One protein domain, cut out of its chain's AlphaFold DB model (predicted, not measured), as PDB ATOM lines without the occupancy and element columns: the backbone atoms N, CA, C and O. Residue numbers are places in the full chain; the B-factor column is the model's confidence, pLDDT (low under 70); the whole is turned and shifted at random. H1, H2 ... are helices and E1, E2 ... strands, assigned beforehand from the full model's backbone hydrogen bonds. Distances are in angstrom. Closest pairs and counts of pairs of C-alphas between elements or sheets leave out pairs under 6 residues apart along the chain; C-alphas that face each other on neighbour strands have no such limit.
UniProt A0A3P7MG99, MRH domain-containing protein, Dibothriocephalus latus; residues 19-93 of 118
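This is residues 19 to 93 of the 118 residues of the protein "MRH domain-containing protein" of Dibothriocephalus latus (UniProt A0A3P7MG99). With little regular structure, this is a narrow rod: one twisted sheet of four strands runs along it, with the long loop 24 to 36 beyond one end and H1 beyond the other. The printed part has 75 residues, with E1, E2, H1, E3, E4 in chain order; the mixed sheet runs E1, E2, E4, E3. It is mostly strand, with 27 residues in named elements, and loose, with a radius of gyration of the C-alphas of 16.2 A and spans of 49 by 24 by 21 A.

E1, residues 19 to 23, begins at C-alpha (50.922, 47.684, 26.407). E2, residues 37 to 44, is 23.0 A long. H1 is residues 48 to 51, E3 63 to 65. E4, residues 79 to 85, is 19.8 A long and ends at C-alpha (44.263, 37.163, 31.719).

Hairpin E1 and E2 is antiparallel, 168 degrees; N 21 and O 39 are 3.0 A apart. E2 and E4 are parallel, 19 degrees; N 42 and O 82, 2.8 A. Hairpin E3 and E4 is antiparallel, 147 degrees; N 65 and O 83, 2.8 A. H1 is not on the sheet and is too short for an O i to N i+4 pair; its one O i to N i+3 pair is within range.

The farthest C-alphas, Gly 27 and Ser 54, are 49.8 A apart. The printed part has no cut. The E2 to H1 link is tight, the others long. pLDDT is under 70 at residues 19 to 31 and 48 to 61.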
ATOM      1  N   TYR A  19      51.237  46.284  26.179       54.00
ATOM      2  CA  TYR A  19      50.922  47.684  26.407       54.00
ATOM      3  C   TYR A  19      51.920  48.249  27.412       54.00
ATOM      4  O   TYR A  19      51.848  47.979  28.614       54.00
ATOM      5  N   ARG A  20      52.869  49.035  26.901       53.00
ATOM      6  CA  ARG A  20      53.879  49.726  27.701       53.00
ATOM      7  C   ARG A  20      53.487  51.191  27.854       53.00
ATOM      8  O   ARG A  20      53.449  51.923  26.867       53.00
ATOM      9  N   ARG A  21      53.225  51.639  29.086       58.03
ATOM     10  CA  ARG A  21      53.226  53.076  29.397       58.03
ATOM     11  C   ARG A  21      54.533  53.436  30.074       58.03
ATOM     12  O   ARG A  21      54.923  52.815  31.060       58.03
ATOM     13  N   VAL A  22      55.171  54.476  29.558       53.97
ATOM     14  CA  VAL A  22      56.302  55.126  30.214       53.97
ATOM     15  C   VAL A  22      55.798  56.467  30.724       53.97
ATOM     16  O   VAL A  22      55.366  57.308  29.935       53.97
ATOM     17  N   ALA A  23      55.783  56.644  32.044       55.53
ATOM     18  CA  ALA A  23      55.510  57.942  32.638       55.53
ATOM     19  C   ALA A  23      56.818  58.746  32.601       55.53
ATOM     20  O   ALA A  23      57.685  58.581  33.456       55.53
ATOM     21  N   HIS A  24      56.980  59.577  31.572       52.47
ATOM     22  CA  HIS A  24      58.051  60.569  31.533       52.47
ATOM     23  C   HIS A  24      57.619  61.778  32.365       52.47
ATOM     24  O   HIS A  24      56.843  62.605  31.890       52.47
ATOM     25  N   ASP A  25      58.094  61.872  33.607       48.97
ATOM     26  CA  ASP A  25      57.965  63.107  34.379       48.97
ATOM     27  C   ASP A  25      59.048  64.094  33.915       48.97
ATOM     28  O   ASP A  25      60.241  63.891  34.135       48.97
ATOM     29  N   PHE A  26      58.639  65.154  33.218       52.88
ATOM     30  CA  PHE A  26      59.517  66.185  32.646       52.88
ATOM     31  C   PHE A  26      59.997  67.205  33.704       52.88
ATOM     32  O   PHE A  26      60.169  68.385  33.402       52.88
ATOM     33  N   GLY A  27      60.191  66.782  34.959       49.88
ATOM     34  CA  GLY A  27      60.474  67.716  36.057       49.88
ATOM     35  C   GLY A  27      61.025  67.140  37.361       49.88
ATOM     36  O   GLY A  27      61.504  67.913  38.187       49.88
ATOM     37  N   GLY A  28      61.042  65.823  37.555       48.66
ATOM     38  CA  GLY A  28      61.656  65.222  38.731       48.66
ATOM     39  C   GLY A  28      62.043  63.785  38.451       48.66
ATOM     40  O   GLY A  28      61.189  62.940  38.207       48.66
ATOM     41  N   ALA A  29      63.341  63.480  38.498       55.16
ATOM     42  CA  ALA A  29      63.758  62.095  38.627       55.16
ATOM     43  C   ALA A  29      63.056  61.527  39.867       55.16
ATOM     44  O   ALA A  29      63.300  61.996  40.981       55.16
ATOM     45  N   VAL A  30      62.180  60.536  39.682       63.66
ATOM     46  CA  VAL A  30      61.755  59.684  40.795       63.66
ATOM     47  C   VAL A  30      63.045  59.183  41.434       63.66
ATOM     48  O   VAL A  30      63.912  58.656  40.732       63.66
ATOM     49  N   SER A  31      63.225  59.428  42.733       67.75
ATOM     50  CA  SER A  31      64.480  59.146  43.427       67.75
ATOM     51  C   SER A  31      64.870  57.676  43.239       67.75
ATOM     52  O   SER A  31      64.228  56.779  43.773       67.75
ATOM     53  N   GLY A  32      65.914  57.433  42.439       76.00
ATOM     54  CA  GLY A  32      66.404  56.090  42.101       76.00
ATOM     55  C   GLY A  32      66.138  55.611  40.666       76.00
ATOM     56  O   GLY A  32      66.806  54.676  40.235       76.00
ATOM     57  N   CYS A  33      65.264  56.264  39.889       84.25
ATOM     58  CA  CYS A  33      64.916  55.853  38.519       84.25
ATOM     59  C   CYS A  33      65.282  56.938  37.481       84.25
ATOM     60  O   CYS A  33      64.454  57.799  37.175       84.25
ATOM     61  N   PRO A  34      66.494  56.910  36.884       79.81
ATOM     62  CA  PRO A  34      66.956  57.946  35.947       79.81
ATOM     63  C   PRO A  34      66.153  58.003  34.639       79.81
ATOM     64  O   PRO A  34      66.121  59.038  33.983       79.81
ATOM     65  N   ASN A  35      65.481  56.905  34.278       79.88
ATOM     66  CA  ASN A  35      64.656  56.796  33.072       79.88
ATOM     67  C   ASN A  35      63.148  56.953  33.360       79.88
ATOM     68  O   ASN A  35      62.329  56.693  32.478       79.88
ATOM     69  N   GLY A  36      62.781  57.352  34.583       81.12
ATOM     70  CA  GLY A  36      61.396  57.366  35.051       81.12
ATOM     71  C   GLY A  36      60.878  55.979  35.441       81.12
ATOM     72  O   GLY A  36      61.603  54.984  35.403       81.12
ATOM     73  N   ILE A  37      59.607  55.931  35.839       84.06
ATOM     74  CA  ILE A  37      58.908  54.686  36.170       84.06
ATOM     75  C   ILE A  37      58.192  54.178  34.914       84.06
ATOM     76  O   ILE A  37      57.515  54.938  34.211       84.06
ATOM     77  N   SER A  38      58.303  52.879  34.644       84.00
ATOM     78  CA  SER A  38      57.600  52.218  33.550       84.00
ATOM     79  C   SER A  38      56.646  51.139  34.061       84.00
ATOM     80  O   SER A  38      56.890  50.473  35.069       84.00
ATOM     81  N   THR A  39      55.520  50.978  33.368       84.31
ATOM     82  CA  THR A  39      54.546  49.922  33.647       84.31
ATOM     83  C   THR A  39      54.254  49.154  32.370       84.31
ATOM     84  O   THR A  39      53.875  49.729  31.344       84.31
ATOM     85  N   ILE A  40      54.423  47.842  32.452       85.62
ATOM     86  CA  ILE A  40      54.264  46.888  31.368       85.62
ATOM     87  C   ILE A  40      53.102  45.973  31.735       85.62
ATOM     88  O   ILE A  40      53.156  45.220  32.709       85.62
ATOM     89  N   VAL A  41      52.035  46.047  30.945       86.88
ATOM     90  CA  VAL A  41      50.863  45.185  31.100       86.88
ATOM     91  C   VAL A  41      50.865  44.168  29.968       86.88
ATOM     92  O   VAL A  41      50.756  44.523  28.795       86.88
ATOM     93  N   THR A  42      50.993  42.896  30.334       85.44
ATOM     94  CA  THR A  42      50.989  41.765  29.405       85.44
ATOM     95  C   THR A  42      49.627  41.093  29.425       85.44
ATOM     96  O   THR A  42      49.241  40.486  30.421       85.44
ATOM     97  N   LEU A  43      48.902  41.164  28.313       84.69
ATOM     98  CA  LEU A  43      47.627  40.468  28.152       84.69
ATOM     99  C   LEU A  43      47.857  39.011  27.722       84.69
ATOM    100  O   LEU A  43      48.631  38.753  26.800       84.69
ATOM    101  N   ARG A  44      47.175  38.052  28.363       84.25
ATOM    102  CA  ARG A  44      47.240  36.622  28.016       84.25
ATOM    103  C   ARG A  44      45.864  35.983  27.898       84.25
ATOM    104  O   ARG A  44      44.932  36.328  28.618       84.25
ATOM    105  N   CYS A  45      45.748  35.023  26.987       81.06
ATOM    106  CA  CYS A  45      44.579  34.155  26.925       81.06
ATOM    107  C   CYS A  45      44.575  33.228  28.157       81.06
ATOM    108  O   CYS A  45      45.621  32.637  28.447       81.06
ATOM    109  N   PRO A  46      43.458  33.105  28.897       78.00
ATOM    110  CA  PRO A  46      43.358  32.161  30.005       78.00
ATOM    111  C   PRO A  46      43.489  30.702  29.519       78.00
ATOM    112  O   PRO A  46      43.210  30.422  28.349       78.00
ATOM    113  N   PRO A  47      43.917  29.761  30.386       70.38
ATOM    114  CA  PRO A  47      44.036  28.349  30.028       70.38
ATOM    115  C   PRO A  47      42.707  27.768  29.526       70.38
ATOM    116  O   PRO A  47      41.632  28.186  29.958       70.38
ATOM    117  N   ALA A  48      42.783  26.778  28.630       62.56
ATOM    118  CA  ALA A  48      41.630  26.232  27.908       62.56
ATOM    119  C   ALA A  48      40.509  25.687  28.814       62.56
ATOM    120  O   ALA A  48      39.336  25.749  28.433       62.56
ATOM    121  N   ASP A  49      40.852  25.239  30.022       55.62
ATOM    122  CA  ASP A  49      39.902  24.757  31.031       55.62
ATOM    123  C   ASP A  49      38.916  25.854  31.475       55.62
ATOM    124  O   ASP A  49      37.777  25.565  31.826       55.62
ATOM    125  N   HIS A  50      39.308  27.127  31.352       47.97
ATOM    126  CA  HIS A  50      38.477  28.305  31.627       47.97
ATOM    127  C   HIS A  50      37.881  28.936  30.350       47.97
ATOM    128  O   HIS A  50      37.037  29.824  30.429       47.97
ATOM    129  N   VAL A  51      38.315  28.494  29.162       50.41
ATOM    130  CA  VAL A  51      37.880  29.005  27.840       50.41
ATOM    131  C   VAL A  51      36.765  28.149  27.228       50.41
ATOM    132  O   VAL A  51      36.111  28.566  26.277       50.41
ATOM    133  N   ARG A  52      36.491  26.970  27.797       46.47
ATOM    134  CA  ARG A  52      35.325  26.136  27.450       46.47
ATOM    135  C   ARG A  52      33.989  26.751  27.879       46.47
ATOM    136  O   ARG A  52      32.945  26.218  27.505       46.47
ATOM    137  N   LEU A  53      34.009  27.866  28.610       49.12
ATOM    138  CA  LEU A  53      32.812  28.644  28.888       49.12
ATOM    139  C   LEU A  53      32.284  29.240  27.583       49.12
ATOM    140  O   LEU A  53      32.988  29.932  26.842       49.12
ATOM    141  N   SER A  54      31.023  28.922  27.305       44.84
ATOM    142  CA  SER A  54      30.266  29.437  26.175       44.84
ATOM    143  C   SER A  54      30.415  30.961  26.066       44.84
ATOM    144  O   SER A  54      30.610  31.662  27.061       44.84
ATOM    145  N   THR A  55      30.287  31.511  24.856       50.94
ATOM    146  CA  THR A  55      30.341  32.961  24.563       50.94
ATOM    147  C   THR A  55      29.435  33.835  25.446       50.94
ATOM    148  O   THR A  55      29.582  35.055  25.449       50.94
ATOM    149  N   THR A  56      28.530  33.219  26.204       46.50
ATOM    150  CA  THR A  56      27.552  33.831  27.101       46.50
ATOM    151  C   THR A  56      28.083  34.062  28.529       46.50
ATOM    152  O   THR A  56      27.554  34.918  29.230       46.50
ATOM    153  N   GLU A  57      29.164  33.395  28.953       50.81
ATOM    154  CA  GLU A  57      29.731  33.493  30.319       50.81
ATOM    155  C   GLU A  57      31.090  34.224  30.362       50.81
ATOM    156  O   GLU A  57      31.850  34.143  31.323       50.81
ATOM    157  N   LYS A  58      31.418  34.993  29.316       53.78
ATOM    158  CA  LYS A  58      32.695  35.727  29.184       53.78
ATOM    159  C   LYS A  58      32.872  36.919  30.140       53.78
ATOM    160  O   LYS A  58      33.874  37.624  30.038       53.78
ATOM    161  N   LYS A  59      31.899  37.189  31.015       48.03
ATOM    162  CA  LYS A  59      31.769  38.476  31.713       48.03
ATOM    163  C   LYS A  59      32.674  38.625  32.949       48.03
ATOM    164  O   LYS A  59      33.020  39.758  33.258       48.03
ATOM    165  N   ASP A  60      33.138  37.527  33.556       54.19
ATOM    166  CA  ASP A  60      33.891  37.553  34.831       54.19
ATOM    167  C   ASP A  60      35.334  37.001  34.757       54.19
ATOM    168  O   ASP A  60      35.942  36.703  35.779       54.19
ATOM    169  N   ILE A  61      35.932  36.873  33.564       64.12
ATOM    170  CA  ILE A  61      37.241  36.196  33.389       64.12
ATOM    171  C   ILE A  61      38.442  37.154  33.298       64.12
ATOM    172  O   ILE A  61      39.417  36.861  32.604       64.12
ATOM    173  N   LEU A  62      38.372  38.324  33.939       74.19
ATOM    174  CA  LEU A  62      39.525  39.222  34.029       74.19
ATOM    175  C   LEU A  62      40.276  38.943  35.335       74.19
ATOM    176  O   LEU A  62      39.808  39.325  36.404       74.19
ATOM    177  N   SER A  63      41.435  38.289  35.252       82.81
ATOM    178  CA  SER A  63      42.325  38.091  36.403       82.81
ATOM    179  C   SER A  63      43.654  38.806  36.192       82.81
ATOM    180  O   SER A  63      44.138  38.931  35.064       82.81
ATOM    181  N   VAL A  64      44.225  39.322  37.281       86.38
ATOM    182  CA  VAL A  64      45.509  40.027  37.277       86.38
ATOM    183  C   VAL A  64      46.472  39.288  38.189       86.38
ATOM    184  O   VAL A  64      46.144  39.004  39.338       86.38
ATOM    185  N   GLU A  65      47.659  39.002  37.673       87.00
ATOM    186  CA  GLU A  65      48.732  38.314  38.380       87.00
ATOM    187  C   GLU A  65      50.050  39.072  38.209       87.00
ATOM    188  O   GLU A  65      50.263  39.790  37.228       87.00
ATOM    189  N   VAL A  66      50.956  38.900  39.167       86.19
ATOM    190  CA  VAL A  66      52.338  39.381  39.073       86.19
ATOM    191  C   VAL A  66      53.254  38.224  38.664       86.19
ATOM    192  O   VAL A  66      52.996  37.079  39.045       86.19
ATOM    193  N   PRO A  67      54.316  38.468  37.875       80.44
ATOM    194  CA  PRO A  67      55.268  37.423  37.527       80.44
ATOM    195  C   PRO A  67      55.867  36.779  38.787       80.44
ATOM    196  O   PRO A  67      56.271  37.502  39.695       80.44
ATOM    197  N   PRO A  68      56.049  35.447  38.831       78.62
ATOM    198  CA  PRO A  68      56.559  34.759  40.022       78.62
ATOM    199  C   PRO A  68      57.987  35.175  40.402       78.62
ATOM    200  O   PRO A  68      58.415  34.960  41.531       78.62
ATOM    201  N   LEU A  69      58.734  35.760  39.459       81.88
ATOM    202  CA  LEU A  69      60.093  36.243  39.684       81.88
ATOM    203  C   LEU A  69      60.130  37.553  40.493       81.88
ATOM    204  O   LEU A  69      61.116  37.805  41.177       81.88
ATOM    205  N   CYS A  70      59.074  38.370  40.426       81.25
ATOM    206  CA  CYS A  70      58.994  39.662  41.104       81.25
ATOM    207  C   CYS A  70      57.725  39.698  41.970       81.25
ATOM    208  O   CYS A  70      56.631  39.935  41.462       81.25
ATOM    209  N   VAL A  71      57.879  39.476  43.279       77.62
ATOM    210  CA  VAL A  71      56.762  39.324  44.235       77.62
ATOM    211  C   VAL A  71      55.835  40.541  44.301       77.62
ATOM    212  O   VAL A  71      54.627  40.375  44.432       77.62
ATOM    213  N   ASP A  72      56.382  41.743  44.110       81.56
ATOM    214  CA  ASP A  72      55.629  43.005  44.118       81.56
ATOM    215  C   ASP A  72      55.324  43.516  42.699       81.56
ATOM    216  O   ASP A  72      55.006  44.687  42.488       81.56
ATOM    217  N   GLY A  73      55.490  42.661  41.682       83.19
ATOM    218  CA  GLY A  73      55.376  43.049  40.276       83.19
ATOM    219  C   GLY A  73      56.537  43.914  39.782       83.19
ATOM    220  O   GLY A  73      56.539  44.320  38.629       83.19
ATOM    221  N   THR A  74      57.549  44.177  40.607       87.50
ATOM    222  CA  THR A  74      58.780  44.871  40.219       87.50
ATOM    223  C   THR A  74      59.987  44.205  40.868       87.50
ATOM    224  O   THR A  74      59.897  43.693  41.981       87.50
ATOM    225  N   CYS A  75      61.107  44.177  40.149       85.50
ATOM    226  CA  CYS A  75      62.373  43.645  40.653       85.50
ATOM    227  C   CYS A  75      63.419  44.749  40.905       85.50
ATOM    228  O   CYS A  75      64.399  44.508  41.604       85.50
ATOM    229  N   ASP A  76      63.228  45.951  40.351       85.56
ATOM    230  CA  ASP A  76      64.171  47.076  40.416       85.56
ATOM    231  C   ASP A  76      63.547  48.372  40.967       85.56
ATOM    232  O   ASP A  76      64.246  49.369  41.129       85.56
ATOM    233  N   GLY A  77      62.240  48.374  41.255       84.62
ATOM    234  CA  GLY A  77      61.499  49.544  41.737       84.62
ATOM    235  C   GLY A  77      61.188  50.589  40.660       84.62
ATOM    236  O   GLY A  77      60.531  51.583  40.956       84.62
ATOM    237  N   CYS A  78      61.621  50.369  39.416       85.38
ATOM    238  CA  CYS A  78      61.410  51.292  38.300       85.38
ATOM    239  C   CYS A  78      60.517  50.688  37.212       85.38
ATOM    240  O   CYS A  78      59.775  51.414  36.556       85.38
ATOM    241  N   ASN A  79      60.569  49.370  37.015       86.44
ATOM    242  CA  ASN A  79      59.798  48.651  36.011       86.44
ATOM    243  C   ASN A  79      58.790  47.723  36.686       86.44
ATOM    244  O   ASN A  79      59.155  46.797  37.414       86.44
ATOM    245  N   TYR A  80      57.512  47.980  36.429       89.12
ATOM    246  CA  TYR A  80      56.402  47.198  36.957       89.12
ATOM    247  C   TYR A  80      55.807  46.317  35.865       89.12
ATOM    248  O   TYR A  80      55.507  46.794  34.773       89.12
ATOM    249  N   HIS A  81      55.599  45.045  36.171       87.81
ATOM    250  CA  HIS A  81      55.102  44.019  35.272       87.81
ATOM    251  C   HIS A  81      53.822  43.406  35.835       87.81
ATOM    252  O   HIS A  81      53.818  42.837  36.926       87.81
ATOM    253  N   PHE A  82      52.752  43.465  35.047       88.44
ATOM    254  CA  PHE A  82      51.467  42.848  35.371       88.44
ATOM    255  C   PHE A  82      51.036  41.910  34.246       88.44
ATOM    256  O   PHE A  82      51.126  42.263  33.068       88.44
ATOM    257  N   LEU A  83      50.543  40.727  34.602       85.94
ATOM    258  CA  LEU A  83      49.894  39.799  33.686       85.94
ATOM    259  C   LEU A  83      48.386  39.918  33.859       85.94
ATOM    260  O   LEU A  83      47.873  39.789  34.963       85.94
ATOM    261  N   VAL A  84      47.675  40.149  32.764       87.50
ATOM    262  CA  VAL A  84      46.217  40.244  32.752       87.50
ATOM    263  C   VAL A  84      45.676  39.130  31.877       87.50
ATOM    264  O   VAL A  84      45.887  39.128  30.662       87.50
ATOM    265  N   PHE A  85      44.964  38.184  32.476       84.75
ATOM    266  CA  PHE A  85      44.263  37.163  31.719       84.75
ATOM    267  C   PHE A  85      42.938  37.717  31.242       84.75
ATOM    268  O   PHE A  85      42.157  38.279  32.006       84.75
ATOM    269  N   SER A  86      42.707  37.586  29.945       81.88
ATOM    270  CA  SER A  86      41.504  38.082  29.318       81.88
ATOM    271  C   SER A  86      41.127  37.200  28.138       81.88
ATOM    272  O   SER A  86      41.971  36.913  27.284       81.88
ATOM    273  N   PRO A  87      39.848  36.830  27.995       77.06
ATOM    274  CA  PRO A  87      39.387  36.085  26.832       77.06
ATOM    275  C   PRO A  87      39.418  36.926  25.543       77.06
ATOM    276  O   PRO A  87      39.126  36.400  24.468       77.06
ATOM    277  N   TYR A  88      39.721  38.226  25.639       79.81
ATOM    278  CA  TYR A  88      39.978  39.117  24.506       79.81
ATOM    279  C   TYR A  88      41.424  39.036  23.995       79.81
ATOM    280  O   TYR A  88      41.696  39.478  22.886       79.81
ATOM    281  N   ALA A  89      42.341  38.451  24.772       81.44
ATOM    282  CA  ALA A  89      43.725  38.215  24.362       81.44
ATOM    283  C   ALA A  89      43.906  36.890  23.595       81.44
ATOM    284  O   ALA A  89      45.000  36.591  23.121       81.44
ATOM    285  N   CYS A  90      42.850  36.076  23.481       80.19
ATOM    286  CA  CYS A  90      42.875  34.825  22.728       80.19
ATOM    287  C   CYS A  90      42.870  35.082  21.212       80.19
ATOM    288  O   CYS A  90      42.175  35.992  20.751       80.19
ATOM    289  N   PRO A  91      43.594  34.272  20.419       75.69
ATOM    290  CA  PRO A  91      43.552  34.380  18.968       75.69
ATOM    291  C   PRO A  91      42.143  34.072  18.447       75.69
ATOM    292  O   PRO A  91      41.475  33.151  18.916       75.69
ATOM    293  N   ILE A  92      41.698  34.843  17.457       75.00
ATOM    294  CA  ILE A  92      40.465  34.563  16.719       75.00
ATOM    295  C   ILE A  92      40.864  33.800  15.458       75.00
ATOM    296  O   ILE A  92      41.388  34.406  14.526       75.00
ATOM    297  N   CYS A  93      40.627  32.488  15.425       71.06
ATOM    298  CA  CYS A  93      40.906  31.672  14.244       71.06
ATOM    299  C   CYS A  93      39.844  31.918  13.166       71.06
ATOM    300  O   CYS A  93      38.647  31.751  13.412       71.06
TER     301      CYS A  93